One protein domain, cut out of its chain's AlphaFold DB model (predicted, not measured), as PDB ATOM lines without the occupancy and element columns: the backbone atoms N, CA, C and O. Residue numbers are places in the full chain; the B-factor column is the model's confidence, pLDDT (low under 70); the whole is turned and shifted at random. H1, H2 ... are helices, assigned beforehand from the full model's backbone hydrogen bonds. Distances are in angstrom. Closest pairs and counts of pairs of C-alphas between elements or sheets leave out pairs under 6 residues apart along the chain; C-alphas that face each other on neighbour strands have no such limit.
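This is residues 15 to 98 of the 98 residues of an uncharacterized protein of Bacillus sp. FJAT-27916 (UniProt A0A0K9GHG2). One long helix, H3, forms a beam, with H1 meeting its first end to make a corner like an L and the short H2 beside that corner. Near the other end of H3 lie H4 and H5, apart from each other and joined by an unnamed stretch, residues 76 to 84; residues 93 to 98 stick out. The contacts between helices are few, and the helices of the two ends stay apart. The printed part has 84 residues with five named helices, H1 to H5 in that order, and no named strand; the class is all helix. It is loose, with a radius of gyration of the C-alphas of 16.4 A, and elongated, spanning 46 by 25 by 22 A.

H3, the longest helix, holds residues 42 to 64 and is 33.2 A long from C-alpha 42 at (115.837, 94.049, 90.113) to C-alpha 64 at (143.229, 110.115, 80.338). Before it come H1, residues 15 to 31, 24.7 A long, starting with C-alpha 15 at (117.896, 98.753, 100.599), and H2, residues 37 to 40. After it come H4, residues 68 to 75, 10.1 A long, and H5, residues 85 to 96, 17.0 A long and ending with C-alpha 96 at (149.801, 118.081, 89.493).

H3 and H1 only just touch, with 3 pairs of C-alphas within 8 A, through residues 42 to 45 of H3 and 17 to 20 of H1 alone. Their closest C-alphas, those of Leu 17 and Pro 42, are 6.7 A apart, and their lines are about perpendicular at 75 degrees. H1 also only just touches H2, with 3 such pairs, through its residues 21 to 24 alone; the closest C-alphas, of Asn 21 and Tyr 39, are 6.9 A apart. H2 and H3 are close but not clearly touching, the closest C-alphas, of Tyr 39 and Ala 45, being 6.0 A apart. H3 and H4 are close but not clearly touching, with the closest C-alphas, of Tyr 61 and Phe 71, 6.6 A apart, at a steep tilt of 65 degrees, opposite ways. H3 and H5 are close but not clearly touching, with the closest C-alphas, of Leu 63 and Leu 85, 7.8 A apart, at a steep tilt of 58 degrees, the same way. H4 and H5 are apart. Each O i to N i+4 pair in H1, H3, H4 and H5 is within hydrogen-bond range; H2 is too short for such a pair.

The two C-alphas farthest apart, those of Lys 37 and Lys 98, are 48.5 A from each other. The printed part has no cut and ends at the chain's last residue, 98. The link from H4 to H5 is short, the other three are tight, and no link is long. The mean pLDDT of the printed part is 78.8; residues 77 to 98 are under 70, and H5 has a mean of 59.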
ATOM      1  N   GLU A  15     117.757  97.307 100.397       83.75
ATOM      2  CA  GLU A  15     117.896  98.753 100.599       83.75
ATOM      3  C   GLU A  15     118.443  99.462  99.352       83.75
ATOM      4  O   GLU A  15     117.950 100.535  98.992       83.75
ATOM      5  N   GLN A  16     119.386  98.839  98.638       82.19
ATOM      6  CA  GLN A  16     119.936  99.370  97.387       82.19
ATOM      7  C   GLN A  16     118.867  99.423  96.293       82.19
ATOM      8  O   GLN A  16     118.710 100.457  95.646       82.19
ATOM      9  N   LEU A  17     118.071  98.360  96.145       83.25
ATOM     10  CA  LEU A  17     116.964  98.325  95.182       83.25
ATOM     11  C   LEU A  17     115.911  99.397  95.478       83.25
ATOM     12  O   LEU A  17     115.459 100.099  94.573       83.25
ATOM     13  N   ARG A  18     115.553  99.590  96.754       85.69
ATOM     14  CA  ARG A  18     114.633 100.666  97.159       85.69
ATOM     15  C   ARG A  18     115.179 102.043  96.808       85.69
ATOM     16  O   ARG A  18     114.427 102.902  96.348       85.69
ATOM     17  N   TYR A  19     116.473 102.258  97.030       87.62
ATOM     18  CA  TYR A  19     117.109 103.525  96.707       87.62
ATOM     19  C   TYR A  19     117.153 103.772  95.193       87.62
ATOM     20  O   TYR A  19     116.779 104.858  94.752       87.62
ATOM     21  N   MET A  20     117.500 102.762  94.388       86.12
ATOM     22  CA  MET A  20     117.462 102.852  92.921       86.12
ATOM     23  C   MET A  20     116.058 103.176  92.403       86.12
ATOM     24  O   MET A  20     115.900 104.111  91.621       86.12
ATOM     25  N   ASN A  21     115.024 102.499  92.911       87.25
ATOM     26  CA  ASN A  21     113.637 102.786  92.534       87.25
ATOM     27  C   ASN A  21     113.236 104.227  92.855       87.25
ATOM     28  O   ASN A  21     112.580 104.883  92.046       87.25
ATOM     29  N   ARG A  22     113.675 104.757  94.003       89.81
ATOM     30  CA  ARG A  22     113.454 106.166  94.352       89.81
ATOM     31  C   ARG A  22     114.138 107.110  93.360       89.81
ATOM     32  O   ARG A  22     113.544 108.121  92.993       89.81
ATOM     33  N   LEU A  23     115.358 106.802  92.920       90.06
ATOM     34  CA  LEU A  23     116.063 107.608  91.919       90.06
ATOM     35  C   LEU A  23     115.352 107.576  90.559       90.06
ATOM     36  O   LEU A  23     115.169 108.633  89.958       90.06
ATOM     37  N   HIS A  24     114.883 106.408  90.111       90.12
ATOM     38  CA  HIS A  24     114.100 106.287  88.878       90.12
ATOM     39  C   HIS A  24     112.788 107.078  88.947       90.12
ATOM     40  O   HIS A  24     112.464 107.814  88.018       90.12
ATOM     41  N   GLN A  25     112.071 107.013  90.073       91.44
ATOM     42  CA  GLN A  25     110.862 107.813  90.293       91.44
ATOM     43  C   GLN A  25     111.140 109.314  90.213       91.44
ATOM     44  O   GLN A  25     110.416 110.034  89.529       91.44
ATOM     45  N   LEU A  26     112.197 109.791  90.876       93.75
ATOM     46  CA  LEU A  26     112.579 111.204  90.835       93.75
ATOM     47  C   LEU A  26     112.957 111.657  89.417       93.75
ATOM     48  O   LEU A  26     112.616 112.773  89.022       93.75
ATOM     49  N   LEU A  27     113.639 110.805  88.647       89.94
ATOM     50  CA  LEU A  27     113.977 111.081  87.252       89.94
ATOM     51  C   LEU A  27     112.715 111.205  86.387       89.94
ATOM     52  O   LEU A  27     112.556 112.211  85.700       89.94
ATOM     53  N   CYS A  28     111.811 110.229  86.457       93.44
ATOM     54  CA  CYS A  28     110.550 110.237  85.712       93.44
ATOM     55  C   CYS A  28     109.679 111.449  86.076       93.44
ATOM     56  O   CYS A  28     109.203 112.143  85.183       93.44
ATOM     57  N   GLN A  29     109.569 111.789  87.367       94.50
ATOM     58  CA  GLN A  29     108.869 112.998  87.823       94.50
ATOM     59  C   GLN A  29     109.472 114.276  87.236       94.50
ATOM     60  O   GLN A  29     108.747 115.166  86.802       94.50
ATOM     61  N   ARG A  30     110.806 114.381  87.209       95.44
ATOM     62  CA  ARG A  30     111.494 115.545  86.636       95.44
ATOM     63  C   ARG A  30     111.251 115.679  85.131       95.44
ATOM     64  O   ARG A  30     111.279 116.797  84.621       95.44
ATOM     65  N   LEU A  31     111.078 114.560  84.437       95.56
ATOM     66  CA  LEU A  31     110.854 114.505  82.994       95.56
ATOM     67  C   LEU A  31     109.367 114.531  82.606       95.56
ATOM     68  O   LEU A  31     109.083 114.513  81.414       95.56
ATOM     69  N   ASP A  32     108.453 114.603  83.579       96.00
ATOM     70  CA  ASP A  32     106.998 114.516  83.381       96.00
ATOM     71  C   ASP A  32     106.580 113.229  82.642       96.00
ATOM     72  O   ASP A  32     105.877 113.241  81.632       96.00
ATOM     73  N   MET A  33     107.094 112.094  83.124       95.56
ATOM     74  CA  MET A  33     106.871 110.766  82.553       95.56
ATOM     75  C   MET A  33     106.398 109.772  83.613       95.56
ATOM     76  O   MET A  33     106.762 109.866  84.787       95.56
ATOM     77  N   ASP A  34     105.659 108.756  83.169       93.94
ATOM     78  CA  ASP A  34     105.348 107.586  83.988       93.94
ATOM     79  C   ASP A  34     106.593 106.713  84.202       93.94
ATOM     80  O   ASP A  34     107.478 106.635  83.345       93.94
ATOM     81  N   LEU A  35     106.654 106.033  85.352       89.69
ATOM     82  CA  LEU A  35     107.718 105.075  85.651       89.69
ATOM     83  C   LEU A  35     107.526 103.803  84.800       89.69
ATOM     84  O   LEU A  35     106.493 103.142  84.945       89.69
ATOM     85  N   PRO A  36     108.496 103.418  83.951       89.25
ATOM     86  CA  PRO A  36     108.453 102.145  83.239       89.25
ATOM     87  C   PRO A  36     108.386 100.963  84.214       89.25
ATOM     88  O   PRO A  36     109.090 100.943  85.226       89.25
ATOM     89  N   LYS A  37     107.574  99.948  83.895       88.19
ATOM     90  CA  LYS A  37     107.419  98.743  84.737       88.19
ATOM     91  C   LYS A  37     108.710  97.935  84.827       88.19
ATOM     92  O   LYS A  37     108.953  97.238  85.803       88.19
ATOM     93  N   GLU A  38     109.551  98.049  83.811       85.19
ATOM     94  CA  GLU A  38     110.856  97.414  83.713       85.19
ATOM     95  C   GLU A  38     111.789  97.845  84.852       85.19
ATOM     96  O   GLU A  38     112.623  97.058  85.286       85.19
ATOM     97  N   TYR A  39     111.622  99.058  85.392       82.31
ATOM     98  CA  TYR A  39     112.403  99.525  86.541       82.31
ATOM     99  C   TYR A  39     112.028  98.835  87.857       82.31
ATOM    100  O   TYR A  39     112.777  98.944  88.821       82.31
ATOM    101  N   GLU A  40     110.912  98.103  87.914       80.62
ATOM    102  CA  GLU A  40     110.541  97.297  89.083       80.62
ATOM    103  C   GLU A  40     111.261  95.937  89.114       80.62
ATOM    104  O   GLU A  40     111.224  95.256  90.139       80.62
ATOM    105  N   ILE A  41     111.929  95.544  88.019       84.75
ATOM    106  CA  ILE A  41     112.657  94.276  87.892       84.75
ATOM    107  C   ILE A  41     114.103  94.474  88.392       84.75
ATOM    108  O   ILE A  41     114.870  95.197  87.750       84.75
ATOM    109  N   PRO A  42     114.513  93.845  89.515       81.50
ATOM    110  CA  PRO A  42     115.837  94.049  90.113       81.50
ATOM    111  C   PRO A  42     117.009  93.796  89.161       81.50
ATOM    112  O   PRO A  42     117.986  94.543  89.169       81.50
ATOM    113  N   GLU A  43     116.908  92.766  88.327       82.25
ATOM    114  CA  GLU A  43     117.929  92.387  87.354       82.25
ATOM    115  C   GLU A  43     118.164  93.504  86.332       82.25
ATOM    116  O   GLU A  43     119.310  93.863  86.071       82.25
ATOM    117  N   ILE A  44     117.089  94.123  85.834       82.81
ATOM    118  CA  ILE A  44     117.169  95.244  84.887       82.81
ATOM    119  C   ILE A  44     117.839  96.451  85.544       82.81
ATOM    120  O   ILE A  44     118.693  97.094  84.932       82.81
ATOM    121  N   ALA A  45     117.488  96.754  86.796       79.69
ATOM    122  CA  ALA A  45     118.103  97.854  87.531       79.69
ATOM    123  C   ALA A  45     119.625  97.651  87.657       79.69
ATOM    124  O   ALA A  45     120.409  98.566  87.392       79.69
ATOM    125  N   VAL A  46     120.061  96.437  87.995       80.88
ATOM    126  CA  VAL A  46     121.488  96.102  88.118       80.88
ATOM    127  C   VAL A  46     122.204  96.162  86.778       80.88
ATOM    128  O   VAL A  46     123.294  96.730  86.703       80.88
ATOM    129  N   GLU A  47     121.599  95.635  85.715       83.81
ATOM    130  CA  GLU A  47     122.147  95.740  84.363       83.81
ATOM    131  C   GLU A  47     122.351  97.205  83.958       83.81
ATOM    132  O   GLU A  47     123.431  97.571  83.496       83.81
ATOM    133  N   GLN A  48     121.372  98.075  84.208       83.44
ATOM    134  CA  GLN A  48     121.479  99.509  83.917       83.44
ATOM    135  C   GLN A  48     122.599 100.191  84.706       83.44
ATOM    136  O   GLN A  48     123.340 101.008  84.149       83.44
ATOM    137  N   ALA A  49     122.764  99.844  85.985       81.25
ATOM    138  CA  ALA A  49     123.864 100.354  86.798       81.25
ATOM    139  C   ALA A  49     125.230  99.905  86.251       81.25
ATOM    140  O   ALA A  49     126.156 100.715  86.176       81.25
ATOM    141  N   LEU A  50     125.348  98.646  85.817       82.06
ATOM    142  CA  LEU A  50     126.573  98.112  85.218       82.06
ATOM    143  C   LEU A  50     126.891  98.772  83.874       82.06
ATOM    144  O   LEU A  50     128.036  99.169  83.662       82.06
ATOM    145  N   PHE A  51     125.902  98.940  82.994       84.56
ATOM    146  CA  PHE A  51     126.094  99.649  81.726       84.56
ATOM    147  C   PHE A  51     126.535 101.091  81.958       84.56
ATOM    148  O   PHE A  51     127.524 101.529  81.377       84.56
ATOM    149  N   THR A  52     125.887 101.791  82.891       83.75
ATOM    150  CA  THR A  52     126.277 103.160  83.253       83.75
ATOM    151  C   THR A  52     127.714 103.209  83.769       83.75
ATOM    152  O   THR A  52     128.482 104.083  83.376       83.75
ATOM    153  N   TYR A  53     128.109 102.262  84.625       82.38
ATOM    154  CA  TYR A  53     129.485 102.172  85.111       82.38
ATOM    155  C   TYR A  53     130.486 101.955  83.968       82.38
ATOM    156  O   TYR A  53     131.505 102.646  83.919       82.38
ATOM    157  N   ILE A  54     130.193 101.042  83.038       84.50
ATOM    158  CA  ILE A  54     131.052 100.762  81.879       84.50
ATOM    159  C   ILE A  54     131.200 102.011  81.007       84.50
ATOM    160  O   ILE A  54     132.327 102.384  80.689       84.50
ATOM    161  N   ASP A  55     130.099 102.695  80.693       85.31
ATOM    162  CA  ASP A  55     130.110 103.906  79.866       85.31
ATOM    163  C   ASP A  55     130.938 105.028  80.509       85.31
ATOM    164  O   ASP A  55     131.740 105.693  79.843       85.31
ATOM    165  N   GLN A  56     130.788 105.237  81.823       82.50
ATOM    166  CA  GLN A  56     131.578 106.238  82.542       82.50
ATOM    167  C   GLN A  56     133.059 105.852  82.600       82.50
ATOM    168  O   GLN A  56     133.922 106.707  82.391       82.50
ATOM    169  N   LEU A  57     133.370 104.577  82.847       83.44
ATOM    170  CA  LEU A  57     134.746 104.087  82.902       83.44
ATOM    171  C   LEU A  57     135.435 104.199  81.535       83.44
ATOM    172  O   LEU A  57     136.575 104.657  81.462       83.44
ATOM    173  N   GLU A  58     134.742 103.841  80.452       86.25
ATOM    174  CA  GLU A  58     135.239 103.986  79.082       86.25
ATOM    175  C   GLU A  58     135.494 105.456  78.751       86.25
ATOM    176  O   GLU A  58     136.562 105.822  78.247       86.25
ATOM    177  N   ARG A  59     134.531 106.327  79.061       84.44
ATOM    178  CA  ARG A  59     134.691 107.762  78.849       84.44
ATOM    179  C   ARG A  59     135.890 108.293  79.621       84.44
ATOM    180  O   ARG A  59     136.667 109.069  79.070       84.44
ATOM    181  N   PHE A  60     136.059 107.869  80.869       81.81
ATOM    182  CA  PHE A  60     137.185 108.284  81.690       81.81
ATOM    183  C   PHE A  60     138.516 107.814  81.100       81.81
ATOM    184  O   PHE A  60     139.416 108.634  80.932       81.81
ATOM    185  N   TYR A  61     138.602 106.552  80.677       85.94
ATOM    186  CA  TYR A  61     139.760 106.005  79.971       85.94
ATOM    187  C   TYR A  61     140.139 106.838  78.740       85.94
ATOM    188  O   TYR A  61     141.289 107.245  78.579       85.94
ATOM    189  N   ARG A  62     139.158 107.181  77.898       85.62
ATOM    190  CA  ARG A  62     139.399 108.001  76.700       85.62
ATOM    191  C   ARG A  62     139.918 109.399  77.027       85.62
ATOM    192  O   ARG A  62     140.641 109.975  76.219       85.62
ATOM    193  N   LEU A  63     139.549 109.957  78.180       84.81
ATOM    194  CA  LEU A  63     140.003 111.282  78.605       84.81
ATOM    195  C   LEU A  63     141.418 111.283  79.174       84.81
ATOM    196  O   LEU A  63     142.103 112.297  79.048       84.81
ATOM    197  N   THR A  64     141.866 110.186  79.790       83.94
ATOM    198  CA  THR A  64     143.229 110.115  80.338       83.94
ATOM    199  C   THR A  64     144.284 109.987  79.247       83.94
ATOM    200  O   THR A  64     145.388 110.499  79.417       83.94
ATOM    201  N   GLY A  65     143.958 109.318  78.135       83.81
ATOM    202  CA  GLY A  65     144.928 108.994  77.086       83.81
ATOM    203  C   GLY A  65     146.038 108.044  77.556       83.81
ATOM    204  O   GLY A  65     147.057 107.912  76.880       83.81
ATOM    205  N   GLU A  66     145.864 107.416  78.724       87.94
ATOM    206  CA  GLU A  66     146.763 106.392  79.253       87.94
ATOM    207  C   GLU A  66     146.588 105.080  78.463       87.94
ATOM    208  O   GLU A  66     145.572 104.861  77.808       87.94
ATOM    209  N   ASP A  67     147.574 104.184  78.535       91.94
ATOM    210  CA  ASP A  67     147.402 102.808  78.059       91.94
ATOM    211  C   ASP A  67     146.372 102.060  78.926       91.94
ATOM    212  O   ASP A  67     146.316 102.274  80.143       91.94
ATOM    213  N   TRP A  68     145.572 101.176  78.317       86.06
ATOM    214  CA  TRP A  68     144.492 100.467  79.008       86.06
ATOM    215  C   TRP A  68     144.969  99.686  80.234       86.06
ATOM    216  O   TRP A  68     144.305  99.740  81.268       86.06
ATOM    217  N   GLU A  69     146.112  98.996  80.177       88.69
ATOM    218  CA  GLU A  69     146.584  98.194  81.315       88.69
ATOM    219  C   GLU A  69     146.936  99.081  82.513       88.69
ATOM    220  O   GLU A  69     146.590  98.765  83.654       88.69
ATOM    221  N   LYS A  70     147.559 100.238  82.251       86.75
ATOM    222  CA  LYS A  70     147.892 101.232  83.282       86.75
ATOM    223  C   LYS A  70     146.639 101.877  83.860       86.75
ATOM    224  O   LYS A  70     146.530 102.017  85.078       86.75
ATOM    225  N   PHE A  71     145.690 102.232  82.998       87.69
ATOM    226  CA  PHE A  71     144.415 102.794  83.418       87.69
ATOM    227  C   PHE A  71     143.637 101.794  84.287       87.69
ATOM    228  O   PHE A  71     143.215 102.124  85.392       87.69
ATOM    229  N   TYR A  72     143.498 100.549  83.836       82.81
ATOM    230  CA  TYR A  72     142.756  99.510  84.545       82.81
ATOM    231  C   TYR A  72     143.350  99.204  85.928       82.81
ATOM    232  O   TYR A  72     142.612  99.116  86.910       82.81
ATOM    233  N   GLN A  73     144.676  99.102  86.046       83.06
ATOM    234  CA  GLN A  73     145.329  98.901  87.347       83.06
ATOM    235  C   GLN A  73     145.079 100.058  88.321       83.06
ATOM    236  O   GLN A  73     144.985  99.837  89.525       83.06
ATOM    237  N   LYS A  74     144.958 101.283  87.806       79.25
ATOM    238  CA  LYS A  74     144.763 102.496  88.605       79.25
ATOM    239  C   LYS A  74     143.298 102.744  88.973       79.25
ATOM    240  O   LYS A  74     143.036 103.308  90.032       79.25
ATOM    241  N   TRP A  75     142.364 102.344  88.110       75.00
ATOM    242  CA  TRP A  75     140.958 102.757  88.195       75.00
ATOM    243  C   TRP A  75     139.945 101.609  88.294       75.00
ATOM    244  O   TRP A  75     138.742 101.860  88.364       75.00
ATOM    245  N   SER A  76     140.390 100.350  88.335       70.81
ATOM    246  CA  SER A  76     139.493  99.225  88.620       70.81
ATOM    247  C   SER A  76     138.891  99.347  90.027       70.81
ATOM    248  O   SER A  76     139.596  99.559  91.010       70.81
ATOM    249  N   GLY A  77     137.560  99.246  90.122       65.62
ATOM    250  CA  GLY A  77     136.834  99.333  91.395       65.62
ATOM    251  C   GLY A  77     136.678 100.749  91.960       65.62
ATOM    252  O   GLY A  77     136.348 100.897  93.133       65.62
ATOM    253  N   VAL A  78     136.915 101.796  91.163       60.84
ATOM    254  CA  VAL A  78     136.816 103.181  91.640       60.84
ATOM    255  C   VAL A  78     135.370 103.681  91.647       60.84
ATOM    256  O   VAL A  78     134.649 103.576  90.659       60.84
ATOM    257  N   HIS A  79     134.971 104.276  92.774       56.09
ATOM    258  CA  HIS A  79     133.621 104.798  93.022       56.09
ATOM    259  C   HIS A  79     133.433 106.280  92.648       56.09
ATOM    260  O   HIS A  79     132.320 106.790  92.709       56.09
ATOM    261  N   GLU A  80     134.499 106.981  92.255       59.59
ATOM    262  CA  GLU A  80     134.472 108.418  91.956       59.59
ATOM    263  C   GLU A  80     134.880 108.716  90.506       59.59
ATOM    264  O   GLU A  80     135.851 109.435  90.250       59.59
ATOM    265  N   VAL A  81     134.169 108.139  89.539       63.56
ATOM    266  CA  VAL A  81     134.425 108.395  88.114       63.56
ATOM    267  C   VAL A  81     133.882 109.787  87.735       63.56
ATOM    268  O   VAL A  81     132.727 110.079  88.041       63.56
ATOM    269  N   PRO A  82     134.675 110.678  87.104       61.41
ATOM    270  CA  PRO A  82     134.208 112.019  86.745       61.41
ATOM    271  C   PRO A  82     133.080 111.980  85.704       61.41
ATOM    272  O   PRO A  82     133.260 111.445  84.612       61.41
ATOM    273  N   GLU A  83     131.951 112.630  85.992       58.75
ATOM    274  CA  GLU A  83     130.794 112.660  85.085       58.75
ATOM    275  C   GLU A  83     130.974 113.637  83.912       58.75
ATOM    276  O   GLU A  83     130.342 113.494  82.857       58.75
ATOM    277  N   LYS A  84     131.804 114.680  84.069       67.25
ATOM    278  CA  LYS A  84     132.015 115.714  83.044       67.25
ATOM    279  C   LYS A  84     133.489 116.002  82.801       67.25
ATOM    280  O   LYS A  84     134.351 115.910  83.669       67.25
ATOM    281  N   LEU A  85     133.757 116.479  81.585       60.28
ATOM    282  CA  LEU A  85     135.095 116.863  81.127       60.28
ATOM    283  C   LEU A  85     135.718 117.996  81.965       60.28
ATOM    284  O   LEU A  85     136.937 118.118  82.047       60.28
ATOM    285  N   LYS A  86     134.880 118.848  82.566       68.56
ATOM    286  CA  LYS A  86     135.314 119.930  83.455       68.56
ATOM    287  C   LYS A  86     135.842 119.378  84.782       68.56
ATOM    288  O   LYS A  86     136.942 119.748  85.182       68.56
ATOM    289  N   ASP A  87     135.111 118.443  85.384       64.06
ATOM    290  CA  ASP A  87     135.463 117.789  86.653       64.06
ATOM    291  C   ASP A  87     136.806 117.050  86.536       64.06
ATOM    292  O   ASP A  87     137.623 117.040  87.457       64.06
ATOM    293  N   PHE A  88     137.079 116.504  85.349       62.06
ATOM    294  CA  PHE A  88     138.362 115.902  85.003       62.06
ATOM    295  C   PHE A  88     139.525 116.911  85.025       62.06
ATOM    296  O   PHE A  88     140.554 116.658  85.656       62.06
ATOM    297  N   LYS A  89     139.363 118.074  84.378       60.69
ATOM    298  CA  LYS A  89     140.407 119.115  84.326       60.69
ATOM    299  C   LYS A  89     140.736 119.670  85.711       60.69
ATOM    300  O   LYS A  89     141.902 119.925  86.000       60.69
ATOM    301  N   GLU A  90     139.728 119.850  86.560       63.25
ATOM    302  CA  GLU A  90     139.910 120.360  87.925       63.25
ATOM    303  C   GLU A  90     140.614 119.335  88.830       63.25
ATOM    304  O   GLU A  90     141.515 119.706  89.584       63.25
ATOM    305  N   ARG A  91     140.298 118.038  88.695       62.59
ATOM    306  CA  ARG A  91     140.971 116.957  89.441       62.59
ATOM    307  C   ARG A  91     142.432 116.763  89.048       62.59
ATOM    308  O   ARG A  91     143.269 116.625  89.936       62.59
ATOM    309  N   ILE A  92     142.753 116.783  87.750       58.16
ATOM    310  CA  ILE A  92     144.151 116.700  87.290       58.16
ATOM    311  C   ILE A  92     144.967 117.867  87.838       58.16
ATOM    312  O   ILE A  92     146.086 117.662  88.296       58.16
ATOM    313  N   LYS A  93     144.403 119.078  87.840       55.53
ATOM    314  CA  LYS A  93     145.091 120.259  88.363       55.53
ATOM    315  C   LYS A  93     145.469 120.080  89.839       55.53
ATOM    316  O   LYS A  93     146.623 120.263  90.196       55.53
ATOM    317  N   GLY A  94     144.541 119.582  90.660       54.50
ATOM    318  CA  GLY A  94     144.806 119.276  92.072       54.50
ATOM    319  C   GLY A  94     145.764 118.100  92.332       54.50
ATOM    320  O   GLY A  94     146.222 117.945  93.461       54.50
ATOM    321  N   TRP A  95     146.051 117.268  91.325       52.16
ATOM    322  CA  TRP A  95     147.038 116.180  91.400       52.16
ATOM    323  C   TRP A  95     148.428 116.596  90.917       52.16
ATOM    324  O   TRP A  95     149.407 116.060  91.414       52.16
ATOM    325  N   ILE A  96     148.521 117.521  89.958       49.12
ATOM    326  CA  ILE A  96     149.801 118.081  89.493       49.12
ATOM    327  C   ILE A  96     150.383 119.047  90.537       49.12
ATOM    328  O   ILE A  96     151.598 119.177  90.642       49.12
ATOM    329  N   ASP A  97     149.520 119.686  91.331       47.59
ATOM    330  CA  ASP A  97     149.908 120.632  92.383       47.59
ATOM    331  C   ASP A  97     150.268 119.951  93.733       47.59
ATOM    332  O   ASP A  97     150.404 120.638  94.749       47.59
ATOM    333  N   LYS A  98     150.414 118.615  93.773       39.56
ATOM    334  CA  LYS A  98     150.842 117.819  94.943       39.56
ATOM    335  C   LYS A  98     152.099 117.012  94.641       39.56
ATOM    336  O   LYS A  98     152.914 116.881  95.581       39.56
TER     337      LYS A  98